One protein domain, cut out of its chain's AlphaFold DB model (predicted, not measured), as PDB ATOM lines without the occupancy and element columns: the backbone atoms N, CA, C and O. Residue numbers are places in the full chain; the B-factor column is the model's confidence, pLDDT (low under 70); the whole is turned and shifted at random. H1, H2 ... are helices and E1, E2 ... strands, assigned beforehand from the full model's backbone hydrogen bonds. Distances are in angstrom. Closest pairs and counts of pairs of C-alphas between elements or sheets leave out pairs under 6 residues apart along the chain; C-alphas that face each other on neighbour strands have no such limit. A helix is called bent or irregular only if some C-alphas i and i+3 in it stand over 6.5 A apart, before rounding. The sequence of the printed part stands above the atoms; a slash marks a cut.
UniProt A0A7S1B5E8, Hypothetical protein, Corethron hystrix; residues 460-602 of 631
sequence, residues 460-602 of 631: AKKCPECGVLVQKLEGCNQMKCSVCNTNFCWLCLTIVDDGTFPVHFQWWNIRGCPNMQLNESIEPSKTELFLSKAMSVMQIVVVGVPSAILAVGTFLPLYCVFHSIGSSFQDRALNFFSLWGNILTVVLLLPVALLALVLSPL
ATOM      1  N   ALA A 460      -0.035  14.517  -0.606       91.75
ATOM      2  CA  ALA A 460       0.492  14.243  -1.934       91.75
ATOM      3  C   ALA A 460       1.463  13.055  -1.922       91.75
ATOM      4  O   ALA A 460       2.227  12.859  -0.982       91.75
ATOM      5  N   LYS A 461       1.470  12.275  -3.006       92.62
ATOM      6  CA  LYS A 461       2.406  11.165  -3.224       92.62
ATOM      7  C   LYS A 461       3.096  11.313  -4.571       92.62
ATOM      8  O   LYS A 461       2.538  11.877  -5.509       92.62
ATOM      9  N   LYS A 462       4.322  10.804  -4.683       94.56
ATOM     10  CA  LYS A 462       5.090  10.844  -5.935       94.56
ATOM     11  C   LYS A 462       4.550   9.806  -6.921       94.56
ATOM     12  O   LYS A 462       4.281   8.666  -6.547       94.56
ATOM     13  N   CYS A 463       4.414  10.194  -8.187       96.38
ATOM     14  CA  CYS A 463       4.124   9.270  -9.276       96.38
ATOM     15  C   CYS A 463       5.260   8.233  -9.391       96.38
ATOM     16  O   CYS A 463       6.422   8.643  -9.429       96.38
ATOM     17  N   PRO A 464       4.961   6.925  -9.490       96.50
ATOM     18  CA  PRO A 464       5.993   5.886  -9.543       96.50
ATOM     19  C   PRO A 464       6.842   5.908 -10.821       96.50
ATOM     20  O   PRO A 464       7.938   5.362 -10.814       96.50
ATOM     21  N   GLU A 465       6.354   6.538 -11.893       96.12
ATOM     22  CA  GLU A 465       7.059   6.612 -13.179       96.12
ATOM     23  C   GLU A 465       7.933   7.870 -13.285       96.12
ATOM     24  O   GLU A 465       9.135   7.787 -13.513       96.12
ATOM     25  N   CYS A 466       7.343   9.060 -13.108       96.50
ATOM     26  CA  CYS A 466       8.038  10.332 -13.348       96.50
ATOM     27  C   CYS A 466       8.385  11.127 -12.079       96.50
ATOM     28  O   CYS A 466       8.990  12.191 -12.176       96.50
ATOM     29  N   GLY A 467       7.970  10.668 -10.894       94.19
ATOM     30  CA  GLY A 467       8.294  11.308  -9.615       94.19
ATOM     31  C   GLY A 467       7.540  12.606  -9.299       94.19
ATOM     32  O   GLY A 467       7.740  13.158  -8.217       94.19
ATOM     33  N   VAL A 468       6.661  13.095 -10.186       95.00
ATOM     34  CA  VAL A 468       5.854  14.297  -9.910       95.00
ATOM     35  C   VAL A 468       4.924  14.059  -8.720       95.00
ATOM     36  O   VAL A 468       4.358  12.975  -8.580       95.00
ATOM     37  N   LEU A 469       4.760  15.065  -7.862       93.81
ATOM     38  CA  LEU A 469       3.814  15.010  -6.749       93.81
ATOM     39  C   LEU A 469       2.377  15.068  -7.274       93.81
ATOM     40  O   LEU A 469       2.021  15.942  -8.064       93.81
ATOM     41  N   VAL A 470       1.555  14.128  -6.823       93.25
ATOM     42  CA  VAL A 470       0.144  13.988  -7.172       93.25
ATOM     43  C   VAL A 470      -0.664  13.997  -5.880       93.25
ATOM     44  O   VAL A 470      -0.346  13.262  -4.950       93.25
ATOM     45  N   GLN A 471      -1.712  14.813  -5.822       91.50
ATOM     46  CA  GLN A 471      -2.654  14.859  -4.706       91.50
ATOM     47  C   GLN A 471      -3.940  14.121  -5.085       91.50
ATOM     48  O   GLN A 471      -4.481  14.335  -6.172       91.50
ATOM     49  N   LYS A 472      -4.445  13.267  -4.187       88.69
ATOM     50  CA  LYS A 472      -5.792  12.696  -4.300       88.69
ATOM     51  C   LYS A 472      -6.779  13.699  -3.704       88.69
ATOM     52  O   LYS A 472      -6.628  14.072  -2.546       88.69
ATOM     53  N   LEU A 473      -7.755  14.144  -4.497       83.50
ATOM     54  CA  LEU A 473      -8.839  14.998  -4.005       83.50
ATOM     55  C   LEU A 473      -9.904  14.129  -3.334       83.50
ATOM     56  O   LEU A 473     -10.021  14.143  -2.117       83.50
ATOM     57  N   GLU A 474     -10.617  13.318  -4.113       80.69
ATOM     58  CA  GLU A 474     -11.684  12.436  -3.629       80.69
ATOM     59  C   GLU A 474     -11.819  11.210  -4.552       80.69
ATOM     60  O   GLU A 474     -11.260  11.173  -5.655       80.69
ATOM     61  N   GLY A 475     -12.571  10.199  -4.111       84.44
ATOM     62  CA  GLY A 475     -13.004   9.084  -4.954       84.44
ATOM     63  C   GLY A 475     -11.969   7.970  -5.148       84.44
ATOM     64  O   GLY A 475     -11.488   7.370  -4.187       84.44
ATOM     65  N   CYS A 476     -11.685   7.639  -6.412       89.56
ATOM     66  CA  CYS A 476     -11.047   6.388  -6.835       89.56
ATOM     67  C   CYS A 476      -9.545   6.299  -6.502       89.56
ATOM     68  O   CYS A 476      -8.787   7.247  -6.694       89.56
ATOM     69  N   ASN A 477      -9.091   5.116  -6.073       93.06
ATOM     70  CA  ASN A 477      -7.678   4.818  -5.810       93.06
ATOM     71  C   ASN A 477      -6.877   4.435  -7.068       93.06
ATOM     72  O   ASN A 477      -5.654   4.323  -6.990       93.06
ATOM     73  N   GLN A 478      -7.527   4.246  -8.220       93.38
ATOM     74  CA  GLN A 478      -6.865   4.180  -9.526       93.38
ATOM     75  C   GLN A 478      -6.629   5.609 -10.019       93.38
ATOM     76  O   GLN A 478      -7.535   6.265 -10.530       93.38
ATOM     77  N   MET A 479      -5.409   6.098  -9.844       93.19
ATOM     78  CA  MET A 479      -5.022   7.445 -10.242       93.19
ATOM     79  C   MET A 479      -4.340   7.445 -11.599       93.19
ATOM     80  O   MET A 479      -3.664   6.484 -11.953       93.19
ATOM     81  N   LYS A 480      -4.465   8.556 -12.326       94.44
ATOM     82  CA  LYS A 480      -3.749   8.811 -13.578       94.44
ATOM     83  C   LYS A 480      -2.880  10.049 -13.425       94.44
ATOM     84  O   LYS A 480      -3.381  11.116 -13.073       94.44
ATOM     85  N   CYS A 481      -1.581   9.922 -13.678       95.38
ATOM     86  CA  CYS A 481      -0.671  11.063 -13.625       95.38
ATOM     87  C   CYS A 481      -1.000  12.074 -14.736       95.38
ATOM     88  O   CYS A 481      -1.082  11.701 -15.901       95.38
ATOM     89  N   SER A 482      -1.122  13.359 -14.402       94.31
ATOM     90  CA  SER A 482      -1.410  14.427 -15.374       94.31
ATOM     91  C   SER A 482      -0.246  14.748 -16.321       94.31
ATOM     92  O   SER A 482      -0.463  15.370 -17.356       94.31
ATOM     93  N   VAL A 483       0.979  14.338 -15.971       95.88
ATOM     94  CA  VAL A 483       2.199  14.628 -16.743       95.88
ATOM     95  C   VAL A 483       2.565  13.459 -17.655       95.88
ATOM     96  O   VAL A 483       2.631  13.626 -18.868       95.88
ATOM     97  N   CYS A 484       2.791  12.268 -17.091       96.12
ATOM     98  CA  CYS A 484       3.219  11.094 -17.863       96.12
ATOM     99  C   CYS A 484       2.061  10.185 -18.306       96.12
ATOM    100  O   CYS A 484       2.290   9.235 -19.043       96.12
ATOM    101  N   ASN A 485       0.821  10.462 -17.881       95.12
ATOM    102  CA  ASN A 485      -0.372   9.652 -18.166       95.12
ATOM    103  C   ASN A 485      -0.346   8.204 -17.646       95.12
ATOM    104  O   ASN A 485      -1.284   7.457 -17.928       95.12
ATOM    105  N   THR A 486       0.652   7.816 -16.846       95.50
ATOM    106  CA  THR A 486       0.713   6.497 -16.204       95.50
ATOM    107  C   THR A 486      -0.385   6.350 -15.155       95.50
ATOM    108  O   THR A 486      -0.557   7.226 -14.298       95.50
ATOM    109  N   ASN A 487      -1.109   5.229 -15.204       95.38
ATOM    110  CA  ASN A 487      -2.083   4.868 -14.180       95.38
ATOM    111  C   ASN A 487      -1.393   4.113 -13.040       95.38
ATOM    112  O   ASN A 487      -0.550   3.248 -13.274       95.38
ATOM    113  N   PHE A 488      -1.742   4.420 -11.796       95.94
ATOM    114  CA  PHE A 488      -1.169   3.768 -10.621       95.94
ATOM    115  C   PHE A 488      -2.166   3.705  -9.460       95.94
ATOM    116  O   PHE A 488      -3.136   4.459  -9.397       95.94
ATOM    117  N   CYS A 489      -1.924   2.793  -8.524       95.00
ATOM    118  CA  CYS A 489      -2.702   2.674  -7.296       95.00
ATOM    119  C   CYS A 489      -2.217   3.685  -6.247       95.00
ATOM    120  O   CYS A 489      -1.048   3.665  -5.863       95.00
ATOM    121  N   TRP A 490      -3.111   4.522  -5.717       94.00
ATOM    122  CA  TRP A 490      -2.798   5.503  -4.666       94.00
ATOM    123  C   TRP A 490      -2.303   4.873  -3.354       94.00
ATOM    124  O   TRP A 490      -1.545   5.487  -2.598       94.00
ATOM    125  N   LEU A 491      -2.742   3.646  -3.066       92.31
ATOM    126  CA  LEU A 491      -2.466   2.975  -1.797       92.31
ATOM    127  C   LEU A 491      -1.053   2.393  -1.758       92.31
ATOM    128  O   LEU A 491      -0.336   2.589  -0.781       92.31
ATOM    129  N   CYS A 492      -0.650   1.694  -2.820       92.50
ATOM    130  CA  CYS A 492       0.620   0.969  -2.874       92.50
ATOM    131  C   CYS A 492       1.621   1.524  -3.898       92.50
ATOM    132  O   CYS A 492       2.706   0.966  -4.038       92.50
ATOM    133  N   LEU A 493       1.258   2.584  -4.629       94.50
ATOM    134  CA  LEU A 493       2.083   3.246  -5.649       94.50
ATOM    135  C   LEU A 493       2.573   2.314  -6.769       94.50
ATOM    136  O   LEU A 493       3.564   2.593  -7.433       94.50
ATOM    137  N   THR A 494       1.877   1.203  -7.005       95.06
ATOM    138  CA  THR A 494       2.180   0.291  -8.114       95.06
ATOM    139  C   THR A 494       1.461   0.752  -9.376       95.06
ATOM    140  O   THR A 494       0.314   1.195  -9.299       95.06
ATOM    141  N   ILE A 495       2.121   0.642 -10.528       95.62
ATOM    142  CA  ILE A 495       1.522   0.913 -11.841       95.62
ATOM    143  C   ILE A 495       0.376  -0.080 -12.080       95.62
ATOM    144  O   ILE A 495       0.502  -1.265 -11.767       95.62
ATOM    145  N   VAL A 496      -0.750   0.413 -12.593       94.25
ATOM    146  CA  VAL A 496      -1.951  -0.385 -12.877       94.25
ATOM    147  C   VAL A 496      -2.420  -0.157 -14.308       94.25
ATOM    148  O   VAL A 496      -2.082   0.846 -14.931       94.25
ATOM    149  N   ASP A 497      -3.222  -1.083 -14.821       88.81
ATOM    150  CA  ASP A 497      -3.779  -0.999 -16.170       88.81
ATOM    151  C   ASP A 497      -4.797   0.153 -16.304       88.81
ATOM    152  O   ASP A 497      -5.367   0.625 -15.315       88.81
ATOM    153  N   ASP A 498      -5.054   0.609 -17.537       86.25
ATOM    154  CA  ASP A 498      -6.019   1.690 -17.825       86.25
ATOM    155  C   ASP A 498      -7.491   1.248 -17.831       86.25
ATOM    156  O   ASP A 498      -8.390   2.077 -17.980       86.25
ATOM    157  N   GLY A 499      -7.733  -0.052 -17.652       84.00
ATOM    158  CA  GLY A 499      -9.070  -0.621 -17.681       84.00
ATOM    159  C   GLY A 499      -9.965  -0.068 -16.572       84.00
ATOM    160  O   GLY A 499      -9.500   0.330 -15.505       84.00
ATOM    161  N   THR A 500     -11.280  -0.107 -16.801       79.88
ATOM    162  CA  THR A 500     -12.300   0.312 -15.820       79.88
ATOM    163  C   THR A 500     -12.221  -0.485 -14.515       79.88
ATOM    164  O   THR A 500     -12.528   0.039 -13.449       79.88
ATOM    165  N   PHE A 501     -11.783  -1.745 -14.589       81.75
ATOM    166  CA  PHE A 501     -11.631  -2.633 -13.438       81.75
ATOM    167  C   PHE A 501     -10.252  -3.311 -13.458       81.75
ATOM    168  O   PHE A 501     -10.149  -4.478 -13.851       81.75
ATOM    169  N   PRO A 502      -9.174  -2.607 -13.066       87.94
ATOM    170  CA  PRO A 502      -7.817  -3.144 -13.137       87.94
ATOM    171  C   PRO A 502      -7.660  -4.404 -12.290       87.94
ATOM    172  O   PRO A 502      -8.161  -4.461 -11.165       87.94
ATOM    173  N   VAL A 503      -6.875  -5.371 -12.777       89.31
ATOM    174  CA  VAL A 503      -6.574  -6.631 -12.066       89.31
ATOM    175  C   VAL A 503      -6.040  -6.368 -10.654       89.31
ATOM    176  O   VAL A 503      -6.269  -7.147  -9.730       89.31
ATOM    177  N   HIS A 504      -5.363  -5.236 -10.455       93.00
ATOM    178  CA  HIS A 504      -4.841  -4.794  -9.166       93.00
ATOM    179  C   HIS A 504      -5.889  -4.716  -8.037       93.00
ATOM    180  O   HIS A 504      -5.564  -5.030  -6.892       93.00
ATOM    181  N   PHE A 505      -7.127  -4.312  -8.339       93.00
ATOM    182  CA  PHE A 505      -8.184  -4.104  -7.334       93.00
ATOM    183  C   PHE A 505      -9.166  -5.269  -7.223       93.00
ATOM    184  O   PHE A 505     -10.129  -5.211  -6.458       93.00
ATOM    185  N   GLN A 506      -8.935  -6.331  -7.983       91.38
ATOM    186  CA  GLN A 506      -9.860  -7.442  -8.072       91.38
ATOM    187  C   GLN A 506      -9.869  -8.310  -6.818       91.38
ATOM    188  O   GLN A 506      -8.829  -8.523  -6.191       91.38
ATOM    189  N   TRP A 507     -11.037  -8.863  -6.481       90.56
ATOM    190  CA  TRP A 507     -11.250  -9.584  -5.224       90.56
ATOM    191  C   TRP A 507     -10.374 -10.832  -5.059       90.56
ATOM    192  O   TRP A 507     -10.135 -11.249  -3.932       90.56
ATOM    193  N   TRP A 508      -9.848 -11.423  -6.136       90.31
ATOM    194  CA  TRP A 508      -8.926 -12.567  -6.070       90.31
ATOM    195  C   TRP A 508      -7.442 -12.170  -6.042       90.31
ATOM    196  O   TRP A 508      -6.581 -13.026  -5.830       90.31
ATOM    197  N   ASN A 509      -7.104 -10.894  -6.255       91.50
ATOM    198  CA  ASN A 509      -5.718 -10.436  -6.316       91.50
ATOM    199  C   ASN A 509      -5.201  -9.971  -4.946       91.50
ATOM    200  O   ASN A 509      -5.084  -8.781  -4.660       91.50
ATOM    201  N   ILE A 510      -4.807 -10.933  -4.112       89.94
ATOM    202  CA  ILE A 510      -4.300 -10.680  -2.750       89.94
ATOM    203  C   ILE A 510      -2.991  -9.859  -2.750       89.94
ATOM    204  O   ILE A 510      -2.678  -9.174  -1.772       89.94
ATOM    205  N   ARG A 511      -2.205  -9.920  -3.838       90.44
ATOM    206  CA  ARG A 511      -0.944  -9.166  -3.964       90.44
ATOM    207  C   ARG A 511      -1.175  -7.681  -4.258       90.44
ATOM    208  O   ARG A 511      -0.255  -6.894  -4.058       90.44
ATOM    209  N   GLY A 512      -2.364  -7.316  -4.734       92.06
ATOM    210  CA  GLY A 512      -2.769  -5.935  -4.964       92.06
ATOM    211  C   GLY A 512      -3.506  -5.321  -3.772       92.06
ATOM    212  O   GLY A 512      -3.232  -5.628  -2.606       92.06
ATOM    213  N   CYS A 513      -4.464  -4.454  -4.091       93.25
ATOM    214  CA  CYS A 513      -5.357  -3.792  -3.144       93.25
ATOM    215  C   CYS A 513      -6.811  -4.230  -3.410       93.25
ATOM    216  O   CYS A 513      -7.599  -3.443  -3.944       93.25
ATOM    217  N   PRO A 514      -7.175  -5.487  -3.086       92.44
ATOM    218  CA  PRO A 514      -8.459  -6.063  -3.481       92.44
ATOM    219  C   PRO A 514      -9.632  -5.283  -2.876       92.44
ATOM    220  O   PRO A 514      -9.602  -4.914  -1.705       92.44
ATOM    221  N   ASN A 515     -10.681  -5.040  -3.662       89.88
ATOM    222  CA  ASN A 515     -11.903  -4.334  -3.251       89.88
ATOM    223  C   ASN A 515     -11.708  -2.870  -2.800       89.88
ATOM    224  O   ASN A 515     -12.641  -2.259  -2.289       89.88
ATOM    225  N   MET A 516     -10.526  -2.278  -3.002       91.19
ATOM    226  CA  MET A 516     -10.220  -0.916  -2.539       91.19
ATOM    227  C   MET A 516     -10.280   0.139  -3.650       91.19
ATOM    228  O   MET A 516      -9.865   1.270  -3.423       91.19
ATOM    229  N   GLN A 517     -10.778  -0.179  -4.850       91.25
ATOM    230  CA  GLN A 517     -10.798   0.779  -5.966       91.25
ATOM    231  C   GLN A 517     -11.608   2.039  -5.633       91.25
ATOM    232  O   GLN A 517     -11.130   3.146  -5.859       91.25
ATOM    233  N   LEU A 518     -12.800   1.865  -5.059       88.19
ATOM    234  CA  LEU A 518     -13.745   2.943  -4.742       88.19
ATOM    235  C   LEU A 518     -13.714   3.359  -3.268       88.19
ATOM    236  O   LEU A 518     -14.645   3.996  -2.792       88.19
ATOM    237  N   ASN A 519     -12.670   2.982  -2.525       87.81
ATOM    238  CA  ASN A 519     -12.548   3.451  -1.153       87.81
ATOM    239  C   ASN A 519     -12.193   4.950  -1.154       87.81
ATOM    240  O   ASN A 519     -11.126   5.350  -1.635       87.81
ATOM    241  N   GLU A 520     -13.108   5.756  -0.617       83.94
ATOM    242  CA  GLU A 520     -13.005   7.213  -0.555       83.94
ATOM    243  C   GLU A 520     -11.970   7.699   0.463       83.94
ATOM    244  O   GLU A 520     -11.499   8.829   0.340       83.94
ATOM    245  N   SER A 521     -11.541   6.856   1.412       80.62
ATOM    246  CA  SER A 521     -10.534   7.248   2.392       80.62
ATOM    247  C   SER A 521      -9.241   7.681   1.693       80.62
ATOM    248  O   SER A 521      -8.753   7.064   0.735       80.62
ATOM    249  N   ILE A 522      -8.716   8.830   2.123       75.69
ATOM    250  CA  ILE A 522      -7.477   9.398   1.574       75.69
ATOM    251  C   ILE A 522      -6.304   8.497   1.965       75.69
ATOM    252  O   ILE A 522      -5.464   8.167   1.123       75.69
ATOM    253  N   GLU A 523      -6.305   8.034   3.214       79.62
ATOM    254  CA  GLU A 523      -5.385   7.032   3.734       79.62
ATOM    255  C   GLU A 523      -6.163   5.994   4.553       79.62
ATOM    256  O   GLU A 523      -6.543   6.276   5.690       79.62
ATOM    257  N   PRO A 524      -6.436   4.798   4.001       81.38
ATOM    258  CA  PRO A 524      -7.103   3.751   4.756       81.38
ATOM    259  C   PRO A 524      -6.228   3.281   5.912       81.38
ATOM    260  O   PRO A 524      -5.011   3.099   5.781       81.38
ATOM    261  N   SER A 525      -6.871   3.024   7.046       86.00
ATOM    262  CA  SER A 525      -6.203   2.478   8.219       86.00
ATOM    263  C   SER A 525      -5.609   1.089   7.929       86.00
ATOM    264  O   SER A 525      -6.047   0.342   7.046       86.00
ATOM    265  N   LYS A 526      -4.588   0.685   8.698       87.75
ATOM    266  CA  LYS A 526      -3.986  -0.659   8.551       87.75
ATOM    267  C   LYS A 526      -5.008  -1.776   8.782       87.75
ATOM    268  O   LYS A 526      -4.889  -2.844   8.186       87.75
ATOM    269  N   THR A 527      -5.998  -1.528   9.635       88.69
ATOM    270  CA  THR A 527      -7.105  -2.441   9.921       88.69
ATOM    271  C   THR A 527      -8.053  -2.563   8.733       88.69
ATOM    272  O   THR A 527      -8.409  -3.685   8.391       88.69
ATOM    273  N   GLU A 528      -8.391  -1.469   8.043       88.25
ATOM    274  CA  GLU A 528      -9.172  -1.511   6.795       88.25
ATOM    275  C   GLU A 528      -8.460  -2.305   5.701       88.25
ATOM    276  O   GLU A 528      -9.057  -3.179   5.076       88.25
ATOM    277  N   LEU A 529      -7.164  -2.047   5.505       88.25
ATOM    278  CA  LEU A 529      -6.340  -2.778   4.540       88.25
ATOM    279  C   LEU A 529      -6.277  -4.275   4.869       88.25
ATOM    280  O   LEU A 529      -6.362  -5.118   3.975       88.25
ATOM    281  N   PHE A 530      -6.130  -4.617   6.152       90.38
ATOM    282  CA  PHE A 530      -6.149  -6.004   6.608       90.38
ATOM    283  C   PHE A 530      -7.518  -6.654   6.385       90.38
ATOM    284  O   PHE A 530      -7.587  -7.757   5.847       90.38
ATOM    285  N   LEU A 531      -8.601  -5.964   6.746       90.12
ATOM    286  CA  LEU A 531      -9.965  -6.461   6.606       90.12
ATOM    287  C   LEU A 531     -10.333  -6.676   5.136       90.12
ATOM    288  O   LEU A 531     -10.882  -7.719   4.798       90.12
ATOM    289  N   SER A 532      -9.959  -5.752   4.247       89.88
ATOM    290  CA  SER A 532     -10.118  -5.900   2.793       89.88
ATOM    291  C   SER A 532      -9.441  -7.181   2.284       89.88
ATOM    292  O   SER A 532     -10.056  -7.964   1.552       89.88
ATOM    293  N   LYS A 533      -8.207  -7.458   2.728       91.88
ATOM    294  CA  LYS A 533      -7.490  -8.689   2.366       91.88
ATOM    295  C   LYS A 533      -8.131  -9.937   2.968       91.88
ATOM    296  O   LYS A 533      -8.257 -10.938   2.269       91.88
ATOM    297  N   ALA A 534      -8.565  -9.892   4.224       91.88
ATOM    298  CA  ALA A 534      -9.254 -11.009   4.868       91.88
ATOM    299  C   ALA A 534     -10.573 -11.352   4.150       91.88
ATOM    300  O   ALA A 534     -10.835 -12.518   3.856       91.88
ATOM    301  N   MET A 535     -11.356 -10.333   3.784       88.75
ATOM    302  CA  MET A 535     -12.582 -10.486   2.998       88.75
ATOM    303  C   MET A 535     -12.304 -11.069   1.611       88.75
ATOM    304  O   MET A 535     -13.021 -11.962   1.172       88.75
ATOM    305  N   SER A 536     -11.228 -10.632   0.953       92.19
ATOM    306  CA  SER A 536     -10.765 -11.203  -0.317       92.19
ATOM    307  C   SER A 536     -10.446 -12.700  -0.194       92.19
ATOM    308  O   SER A 536     -10.897 -13.495  -1.020       92.19
ATOM    309  N   VAL A 537      -9.755 -13.126   0.871       93.38
ATOM    310  CA  VAL A 537      -9.501 -14.557   1.125       93.38
ATOM    311  C   VAL A 537     -10.807 -15.329   1.320       93.38
ATOM    312  O   VAL A 537     -10.984 -16.389   0.721       93.38
ATOM    313  N   MET A 538     -11.743 -14.791   2.104       90.31
ATOM    314  CA  MET A 538     -13.058 -15.411   2.295       90.31
ATOM    315  C   MET A 538     -13.816 -15.550   0.964       90.31
ATOM    316  O   MET A 538     -14.375 -16.610   0.687       90.31
ATOM    317  N   GLN A 539     -13.785 -14.521   0.110       90.12
ATOM    318  CA  GLN A 539     -14.390 -14.551  -1.226       90.12
ATOM    319  C   GLN A 539     -13.755 -15.630  -2.116       90.12
ATOM    320  O   GLN A 539     -14.477 -16.375  -2.772       90.12
ATOM    321  N   ILE A 540     -12.430 -15.796  -2.085       92.81
ATOM    322  CA  ILE A 540     -11.742 -16.880  -2.809       92.81
ATOM    323  C   ILE A 540     -12.201 -18.257  -2.348       92.81
ATOM    324  O   ILE A 540     -12.468 -19.113  -3.191       92.81
ATOM    325  N   VAL A 541     -12.340 -18.472  -1.042       93.25
ATOM    326  CA  VAL A 541     -12.757 -19.772  -0.505       93.25
ATOM    327  C   VAL A 541     -14.205 -20.102  -0.879       93.25
ATOM    328  O   VAL A 541     -14.488 -21.227  -1.283       93.25
ATOM    329  N   VAL A 542     -15.119 -19.135  -0.764       91.38
ATOM    330  CA  VAL A 542     -16.563 -19.368  -0.955       91.38
ATOM    331  C   VAL A 542     -16.960 -19.339  -2.432       91.38
ATOM    332  O   VAL A 542     -17.728 -20.181  -2.892       91.38
ATOM    333  N   VAL A 543     -16.449 -18.361  -3.178       93.38
ATOM    334  CA  VAL A 543     -16.913 -18.029  -4.531       93.38
ATOM    335  C   VAL A 543     -15.922 -18.482  -5.602       93.38
ATOM    336  O   VAL A 543     -16.331 -18.775  -6.722       93.38
ATOM    337  N   GLY A 544     -14.637 -18.642  -5.268       93.69
ATOM    338  CA  GLY A 544     -13.588 -18.936  -6.246       93.69
ATOM    339  C   GLY A 544     -13.801 -20.211  -7.056       93.69
ATOM    340  O   GLY A 544     -13.743 -20.167  -8.283       93.69
ATOM    341  N   VAL A 545     -14.087 -21.347  -6.412       93.19
ATOM    342  CA  VAL A 545     -14.310 -22.612  -7.140       93.19
ATOM    343  C   VAL A 545     -15.563 -22.541  -8.032       93.19
ATOM    344  O   VAL A 545     -15.440 -22.825  -9.227       93.19
ATOM    345  N   PRO A 546     -16.739 -22.103  -7.534       94.44
ATOM    346  CA  PRO A 546     -17.905 -21.865  -8.385       94.44
ATOM    347  C   PRO A 546     -17.627 -20.924  -9.568       94.44
ATOM    348  O   PRO A 546     -18.009 -21.232 -10.697       94.44
ATOM    349  N   SER A 547     -16.914 -19.813  -9.349       93.56
ATOM    350  CA  SER A 547     -16.553 -18.866 -10.409       93.56
ATOM    351  C   SER A 547     -15.674 -19.487 -11.481       93.56
ATOM    352  O   SER A 547     -15.898 -19.229 -12.659       93.56
ATOM    353  N   ALA A 548     -14.701 -20.321 -11.105       92.00
ATOM    354  CA  ALA A 548     -13.845 -21.013 -12.066       92.00
ATOM    355  C   ALA A 548     -14.646 -21.993 -12.934       92.00
ATOM    356  O   ALA A 548     -14.474 -22.014 -14.152       92.00
ATOM    357  N   ILE A 549     -15.560 -22.758 -12.327       93.00
ATOM    358  CA  ILE A 549     -16.419 -23.709 -13.048       93.00
ATOM    359  C   ILE A 549     -17.308 -22.969 -14.057       93.00
ATOM    360  O   ILE A 549     -17.362 -23.351 -15.227       93.00
ATOM    361  N   LEU A 550     -17.963 -21.884 -13.632       91.88
ATOM    362  CA  LEU A 550     -18.819 -21.074 -14.506       91.88
ATOM    363  C   LEU A 550     -18.018 -20.349 -15.593       91.88
ATOM    364  O   LEU A 550     -18.459 -20.286 -16.742       91.88
ATOM    365  N   ALA A 551     -16.825 -19.851 -15.266       89.94
ATOM    366  CA  ALA A 551     -15.931 -19.234 -16.235       89.94
ATOM    367  C   ALA A 551     -15.529 -20.233 -17.322       89.94
ATOM    368  O   ALA A 551     -15.720 -19.933 -18.492       89.94
ATOM    369  N   VAL A 552     -15.076 -21.444 -16.978       88.75
ATOM    370  CA  VAL A 552     -14.736 -22.479 -17.974       88.75
ATOM    371  C   VAL A 552     -15.964 -22.886 -18.793       88.75
ATOM    372  O   VAL A 552     -15.890 -22.963 -20.021       88.75
ATOM    373  N   GLY A 553     -17.106 -23.090 -18.128       87.62
ATOM    374  CA  GLY A 553     -18.359 -23.487 -18.773       87.62
ATOM    375  C   GLY A 553     -18.906 -22.451 -19.757       87.62
ATOM    376  O   GLY A 553     -19.530 -22.825 -20.746       87.62
ATOM    377  N   THR A 554     -18.648 -21.161 -19.528       85.31
ATOM    378  CA  THR A 554     -19.080 -20.069 -20.421       85.31
ATOM    379  C   THR A 554     -18.021 -19.657 -21.435       85.31
ATOM    380  O   THR A 554     -18.364 -19.273 -22.551       85.31
ATOM    381  N   PHE A 555     -16.742 -19.808 -21.101       79.00
ATOM    382  CA  PHE A 555     -15.621 -19.467 -21.968       79.00
ATOM    383  C   PHE A 555     -15.520 -20.395 -23.187       79.00
ATOM    384  O   PHE A 555     -15.318 -19.912 -24.296       79.00
ATOM    385  N   LEU A 556     -15.722 -21.709 -23.015       72.75
ATOM    386  CA  LEU A 556     -15.663 -22.693 -24.107       72.75
ATOM    387  C   LEU A 556     -16.698 -22.457 -25.233       72.75
ATOM    388  O   LEU A 556     -16.300 -22.474 -26.398       72.75
ATOM    389  N   PRO A 557     -17.994 -22.211 -24.951       71.31
ATOM    390  CA  PRO A 557     -18.994 -21.964 -25.996       71.31
ATOM    391  C   PRO A 557     -18.991 -20.528 -26.546       71.31
ATOM    392  O   PRO A 557     -19.398 -20.317 -27.686       71.31
ATOM    393  N   LEU A 558     -18.550 -19.532 -25.767       69.25
ATOM    394  CA  LEU A 558     -18.630 -18.112 -26.146       69.25
ATOM    395  C   LEU A 558     -17.302 -17.526 -26.657       69.25
ATOM    396  O   LEU A 558     -17.254 -16.345 -27.013       69.25
ATOM    397  N   TYR A 559     -16.248 -18.343 -26.754       69.31
ATOM    398  CA  TYR A 559     -14.917 -17.942 -27.226       69.31
ATOM    399  C   TYR A 559     -14.947 -17.202 -28.576       69.31
ATOM    400  O   TYR A 559     -14.229 -16.222 -28.768       69.31
ATOM    401  N   CYS A 560     -15.821 -17.626 -29.495       62.56
ATOM    402  CA  CYS A 560     -15.941 -17.031 -30.829       62.56
ATOM    403  C   CYS A 560     -16.750 -15.720 -30.860       62.56
ATOM    404  O   CYS A 560     -16.650 -14.973 -31.829       62.56
ATOM    405  N   VAL A 561     -17.548 -15.429 -29.826       65.25
ATOM    406  CA  VAL A 561     -18.480 -14.282 -29.797       65.25
ATOM    407  C   VAL A 561     -17.851 -13.053 -29.128       65.25
ATOM    408  O   VAL A 561     -18.146 -11.924 -29.508       65.25
ATOM    409  N   PHE A 562     -16.926 -13.246 -28.181       61.72
ATOM    410  CA  PHE A 562     -16.344 -12.163 -27.374       61.72
ATOM    411  C   PHE A 562     -14.857 -11.909 -27.663       61.72
ATOM    412  O   PHE A 562     -14.041 -11.783 -26.751       61.72
ATOM    413  N   HIS A 563     -14.492 -11.754 -28.940       58.84
ATOM    414  CA  HIS A 563     -13.125 -11.365 -29.327       58.84
ATOM    415  C   HIS A 563     -12.711  -9.968 -28.800       58.84
ATOM    416  O   HIS A 563     -11.533  -9.622 -28.812       58.84
ATOM    417  N   SER A 564     -13.668  -9.169 -28.312       55.94
ATOM    418  CA  SER A 564     -13.460  -7.777 -27.895       55.94
ATOM    419  C   SER A 564     -13.076  -7.578 -26.417       55.94
ATOM    420  O   SER A 564     -12.834  -6.442 -26.023       55.94
ATOM    421  N   ILE A 565     -13.025  -8.636 -25.591       58.88
ATOM    422  CA  ILE A 565     -12.826  -8.534 -24.126       58.88
ATOM    423  C   ILE A 565     -11.417  -9.011 -23.735       58.88
ATOM    424  O   ILE A 565     -11.248 -10.024 -23.071       58.88
ATOM    425  N   GLY A 566     -10.382  -8.293 -24.167       61.56
ATOM    426  CA  GLY A 566      -8.991  -8.546 -23.764       61.56
ATOM    427  C   GLY A 566      -8.073  -8.957 -24.914       61.56
ATOM    428  O   GLY A 566      -8.495  -9.596 -25.886       61.56
ATOM    429  N   SER A 567      -6.806  -8.559 -24.798       68.00
ATOM    430  CA  SER A 567      -5.764  -8.737 -25.814       68.00
ATOM    431  C   SER A 567      -5.151 -10.138 -25.793       68.00
ATOM    432  O   SER A 567      -4.790 -10.650 -26.851       68.00
ATOM    433  N   SER A 568      -5.082 -10.787 -24.623       78.94
ATOM    434  CA  SER A 568      -4.548 -12.142 -24.469       78.94
ATOM    435  C   SER A 568      -5.598 -13.161 -24.006       78.94
ATOM    436  O   SER A 568      -6.648 -12.826 -23.451       78.94
ATOM    437  N   PHE A 569      -5.305 -14.448 -24.226       80.00
ATOM    438  CA  PHE A 569      -6.118 -15.560 -23.719       80.00
ATOM    439  C   PHE A 569      -6.229 -15.540 -22.188       80.00
ATOM    440  O   PHE A 569      -7.302 -15.795 -21.641       80.00
ATOM    441  N   GLN A 570      -5.129 -15.216 -21.501       80.75
ATOM    442  CA  GLN A 570      -5.077 -15.171 -20.040       80.75
ATOM    443  C   GLN A 570      -5.939 -14.031 -19.493       80.75
ATOM    444  O   GLN A 570      -6.728 -14.267 -18.580       80.75
ATOM    445  N   ASP A 571      -5.878 -12.844 -20.103       78.62
ATOM    446  CA  ASP A 571      -6.700 -11.697 -19.695       78.62
ATOM    447  C   ASP A 571      -8.185 -11.993 -19.872       78.62
ATOM    448  O   ASP A 571      -8.990 -11.716 -18.985       78.62
ATOM    449  N   ARG A 572      -8.557 -12.628 -20.990       79.69
ATOM    450  CA  ARG A 572      -9.936 -13.072 -21.234       79.69
ATOM    451  C   ARG A 572     -10.395 -14.039 -20.146       79.69
ATOM    452  O   ARG A 572     -11.434 -13.813 -19.533       79.69
ATOM    453  N   ALA A 573      -9.623 -15.090 -19.872       82.00
ATOM    454  CA  ALA A 573      -9.973 -16.084 -18.860       82.00
ATOM    455  C   ALA A 573     -10.113 -15.461 -17.458       82.00
ATOM    456  O   ALA A 573     -11.087 -15.739 -16.753       82.00
ATOM    457  N   LEU A 574      -9.190 -14.569 -17.078       84.62
ATOM    458  CA  LEU A 574      -9.254 -13.835 -15.816       84.62
ATOM    459  C   LEU A 574     -10.476 -12.913 -15.762       84.62
ATOM    460  O   LEU A 574     -11.164 -12.912 -14.747       84.62
ATOM    461  N   ASN A 575     -10.818 -12.208 -16.843       83.31
ATOM    462  CA  ASN A 575     -12.015 -11.361 -16.918       83.31
ATOM    463  C   ASN A 575     -13.321 -12.166 -16.771       83.31
ATOM    464  O   ASN A 575     -14.240 -11.727 -16.085       83.31
ATOM    465  N   PHE A 576     -13.417 -13.368 -17.350       86.38
ATOM    466  CA  PHE A 576     -14.583 -14.241 -17.143       86.38
ATOM    467  C   PHE A 576     -14.667 -14.759 -15.703       86.38
ATOM    468  O   PHE A 576     -15.749 -14.762 -15.111       86.38
ATOM    469  N   PHE A 577     -13.533 -15.147 -15.116       90.44
ATOM    470  CA  PHE A 577     -13.456 -15.515 -13.701       90.44
ATOM    471  C   PHE A 577     -13.901 -14.360 -12.791       90.44
ATOM    472  O   PHE A 577     -14.716 -14.551 -11.886       90.44
ATOM    473  N   SER A 578     -13.443 -13.148 -13.112       89.19
ATOM    474  CA  SER A 578     -13.826 -11.891 -12.464       89.19
ATOM    475  C   SER A 578     -15.330 -11.683 -12.454       89.19
ATOM    476  O   SER A 578     -15.932 -11.439 -11.409       89.19
ATOM    477  N   LEU A 579     -15.924 -11.778 -13.646       88.44
ATOM    478  CA  LEU A 579     -17.324 -11.495 -13.903       88.44
ATOM    479  C   LEU A 579     -18.212 -12.423 -13.079       88.44
ATOM    480  O   LEU A 579     -19.067 -11.952 -12.330       88.44
ATOM    481  N   TRP A 580     -17.971 -13.733 -13.166       91.88
ATOM    482  CA  TRP A 580     -18.733 -14.715 -12.400       91.88
ATOM    483  C   TRP A 580     -18.507 -14.578 -10.897       91.88
ATOM    484  O   TRP A 580     -19.451 -14.745 -10.131       91.88
ATOM    485  N   GLY A 581     -17.294 -14.223 -10.466       91.69
ATOM    486  CA  GLY A 581     -17.002 -13.875  -9.074       91.69
ATOM    487  C   GLY A 581     -17.834 -12.718  -8.547       91.69
ATOM    488  O   GLY A 581     -18.463 -12.833  -7.495       91.69
ATOM    489  N   ASN A 582     -17.894 -11.625  -9.303       88.81
ATOM    490  CA  ASN A 582     -18.675 -10.449  -8.934       88.81
ATOM    491  C   ASN A 582     -20.176 -10.759  -8.922       88.81
ATOM    492  O   ASN A 582     -20.857 -10.417  -7.957       88.81
ATOM    493  N   ILE A 583     -20.688 -11.470  -9.935       91.12
ATOM    494  CA  ILE A 583     -22.098 -11.885  -9.998       91.12
ATOM    495  C   ILE A 583     -22.462 -12.757  -8.793       91.12
ATOM    496  O   ILE A 583     -23.436 -12.469  -8.103       91.12
ATOM    497  N   LEU A 584     -21.675 -13.796  -8.501       92.69
ATOM    498  CA  LEU A 584     -21.929 -14.681  -7.361       92.69
ATOM    499  C   LEU A 584     -21.829 -13.943  -6.025       92.69
ATOM    500  O   LEU A 584     -22.650 -14.173  -5.143       92.69
ATOM    501  N   THR A 585     -20.872 -13.023  -5.885       89.44
ATOM    502  CA  THR A 585     -20.748 -12.181  -4.688       89.44
ATOM    503  C   THR A 585     -21.996 -11.326  -4.488       89.44
ATOM    504  O   THR A 585     -22.535 -11.290  -3.384       89.44
ATOM    505  N   VAL A 586     -22.507 -10.687  -5.547       88.81
ATOM    506  CA  VAL A 586     -23.758  -9.915  -5.482       88.81
ATOM    507  C   VAL A 586     -24.929 -10.818  -5.105       88.81
ATOM    508  O   VAL A 586     -25.683 -10.471  -4.206       88.81
ATOM    509  N   VAL A 587     -25.064 -11.992  -5.725       91.25
ATOM    510  CA  VAL A 587     -26.152 -12.938  -5.420       91.25
ATOM    511  C   VAL A 587     -26.105 -13.413  -3.964       91.25
ATOM    512  O   VAL A 587     -27.151 -13.511  -3.328       91.25
ATOM    513  N   LEU A 588     -24.914 -13.668  -3.415       87.88
ATOM    514  CA  LEU A 588     -24.741 -14.086  -2.021       87.88
ATOM    515  C   LEU A 588     -25.001 -12.956  -1.021       87.88
ATOM    516  O   LEU A 588     -25.560 -13.202   0.046       87.88
ATOM    517  N   LEU A 589     -24.599 -11.725  -1.346       86.56
ATOM    518  CA  LEU A 589     -24.754 -10.576  -0.452       86.56
ATOM    519  C   LEU A 589     -26.125  -9.902  -0.566       86.56
ATOM    520  O   LEU A 589     -26.540  -9.235   0.378       86.56
ATOM    521  N   LEU A 590     -26.855 -10.088  -1.669       90.56
ATOM    522  CA  LEU A 590     -28.157  -9.458  -1.895       90.56
ATOM    523  C   LEU A 590     -29.180  -9.768  -0.782       90.56
ATOM    524  O   LEU A 590     -29.783  -8.819  -0.282       90.56
ATOM    525  N   PRO A 591     -29.360 -11.021  -0.310       90.75
ATOM    526  CA  PRO A 591     -30.267 -11.308   0.803       90.75
ATOM    527  C   PRO A 591     -29.853 -10.610   2.103       90.75
ATOM    528  O   PRO A 591     -30.707 -10.117   2.836       90.75
ATOM    529  N   VAL A 592     -28.544 -10.531   2.372       87.00
ATOM    530  CA  VAL A 592     -27.995  -9.861   3.562       87.00
ATOM    531  C   VAL A 592     -28.229  -8.355   3.482       87.00
ATOM    532  O   VAL A 592     -28.671  -7.754   4.457       87.00
ATOM    533  N   ALA A 593     -27.994  -7.749   2.318       86.44
ATOM    534  CA  ALA A 593     -28.235  -6.331   2.084       86.44
ATOM    535  C   ALA A 593     -29.724  -5.977   2.227       86.44
ATOM    536  O   ALA A 593     -30.060  -4.999   2.890       86.44
ATOM    537  N   LEU A 594     -30.625  -6.798   1.672       91.44
ATOM    538  CA  LEU A 594     -32.072  -6.611   1.818       91.44
ATOM    539  C   LEU A 594     -32.518  -6.741   3.281       91.44
ATOM    540  O   LEU A 594     -33.304  -5.925   3.756       91.44
ATOM    541  N   LEU A 595     -31.986  -7.720   4.015       91.12
ATOM    542  CA  LEU A 595     -32.271  -7.892   5.439       91.12
ATOM    543  C   LEU A 595     -31.734  -6.715   6.271       91.12
ATOM    544  O   LEU A 595     -32.445  -6.210   7.136       91.12
ATOM    545  N   ALA A 596     -30.532  -6.217   5.975       87.00
ATOM    546  CA  ALA A 596     -29.967  -5.038   6.627       87.00
ATOM    547  C   ALA A 596     -30.794  -3.767   6.361       87.00
ATOM    548  O   ALA A 596     -31.014  -2.989   7.286       87.00
ATOM    549  N   LEU A 597     -31.311  -3.584   5.141       90.62
ATOM    550  CA  LEU A 597     -32.203  -2.467   4.802       90.62
ATOM    551  C   LEU A 597     -33.525  -2.504   5.580       90.62
ATOM    552  O   LEU A 597     -34.072  -1.450   5.889       90.62
ATOM    553  N   VAL A 598     -34.028  -3.694   5.917       91.12
ATOM    554  CA  VAL A 598     -35.244  -3.853   6.734       91.12
ATOM    555  C   VAL A 598     -34.942  -3.690   8.226       91.12
ATOM    556  O   VAL A 598     -35.718  -3.067   8.947       91.12
ATOM    557  N   LEU A 599     -33.813  -4.221   8.704       89.00
ATOM    558  CA  LEU A 599     -33.441  -4.174  10.120       89.00
ATOM    559  C   LEU A 599     -32.890  -2.816  10.562       89.00
ATOM    560  O   LEU A 599     -33.096  -2.438  11.709       89.00
ATOM    561  N   SER A 600     -32.213  -2.069   9.688       87.81
ATOM    562  CA  SER A 600     -31.615  -0.773  10.034       87.81
ATOM    563  C   SER A 600     -32.654   0.250  10.531       87.81
ATOM    564  O   SER A 600     -32.447   0.787  11.617       87.81
ATOM    565  N   PRO A 601     -33.810   0.461   9.869       88.31
ATOM    566  CA  PRO A 601     -34.874   1.319  10.393       88.31
ATOM    567  C   PRO A 601     -35.460   0.806  11.712       88.31
ATOM    568  O   PRO A 601     -35.739   1.603  12.600       88.31
ATOM    569  N   LEU A 602     -35.620  -0.514  11.864       87.06
ATOM    570  CA  LEU A 602     -36.153  -1.122  13.088       87.06
ATOM    571  C   LEU A 602     -35.208  -0.924  14.278       87.06
ATOM    572  O   LEU A 602     -35.661  -0.613  15.375       87.06
TER     573      LEU A 602
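Overview. This is residues 460 to 602 of the 631 residues of the protein "Hypothetical protein" of Corethron hystrix (UniProt A0A7S1B5E8). Two long bent helices, H1 and H2, pack on each other through the arms H1b and H2a, and a small head of two short strand hairpins, E1 with E2 and E3 with E4, sits away from that pair, with the loop stretch of residues 490 to 525 between them. The arm H1a runs from beside this loop stretch to the helix pair, while residues 589 to 602, at the end of H2, stick out free. The printed part has 143 residues, with four strands followed by two helices along the chain; each hairpin is an antiparallel sheet of two strands, and the class is mostly helix. The whole is only just compact, close to loose, with a radius of gyration of the C-alphas of 17.4 A, and flat, spanning 51 by 45 by 22 A.

Along the chain. E1 is residues 460 to 462, beginning at C-alpha 460 (0.492, 14.243, -1.934), and E2 is residues 469 to 471. E3 is residues 478 to 480 and E4 is residues 487 to 489. H1, residues 526 to 558, was assigned as one helix by its hydrogen bonds but is bent: C-alphas 542 and 545 are 7.3 A apart. Its arms are H1a, residues 526 to 542, 24.5 A long from C-alpha 526 (-3.986, -0.659, 8.551), and H1b, residues 545 to 558, 20.0 A. H2, residues 569 to 602, likewise assigned as one helix, is bent, with C-alphas 588 and 591 6.8 A apart. Its arms are H2a, residues 569 to 588, 28.6 A, and H2b, residues 591 to 602, 17.0 A, ending at C-alpha 602 (-36.153, -1.122, 13.088).

Arrangement. E1 and E2 form a hairpin, antiparallel at 142 degrees, with N 461 and O 470 at 2.8 A. E3 and E4 form another, antiparallel at 143 degrees, with N 479 and O 488 at 2.8 A. E2 and E3 are apart. H1b and H2a touch, closest at the C-alphas of Ser 547 and Trp 580, 5.1 A, and run opposite ways at a steep tilt of 54 degrees. H1a and H2a are close but not clearly touching, closest at the C-alphas of Gln 539 and Thr 585, 7.6 A, and about perpendicular at 84 degrees. The arms of H1 stand at a steep tilt of 64 degrees, those of H2 at 38 degrees. H2b is apart from H1a and H1b. Every O i to N i+4 pair is within hydrogen-bond range in H1a and H2a; the counts are 9 of 10 in H1b and 6 of 8 in H2b.

Size, cuts and confidence. The C-alphas farthest apart, of Cys 466 and Leu 602, are 52.8 A apart. The printed part has no cut. The link from E4 to H1, 36 residues, is long. Mean pLDDT of the printed part is 87.7; residues 558 to 567 are under 70.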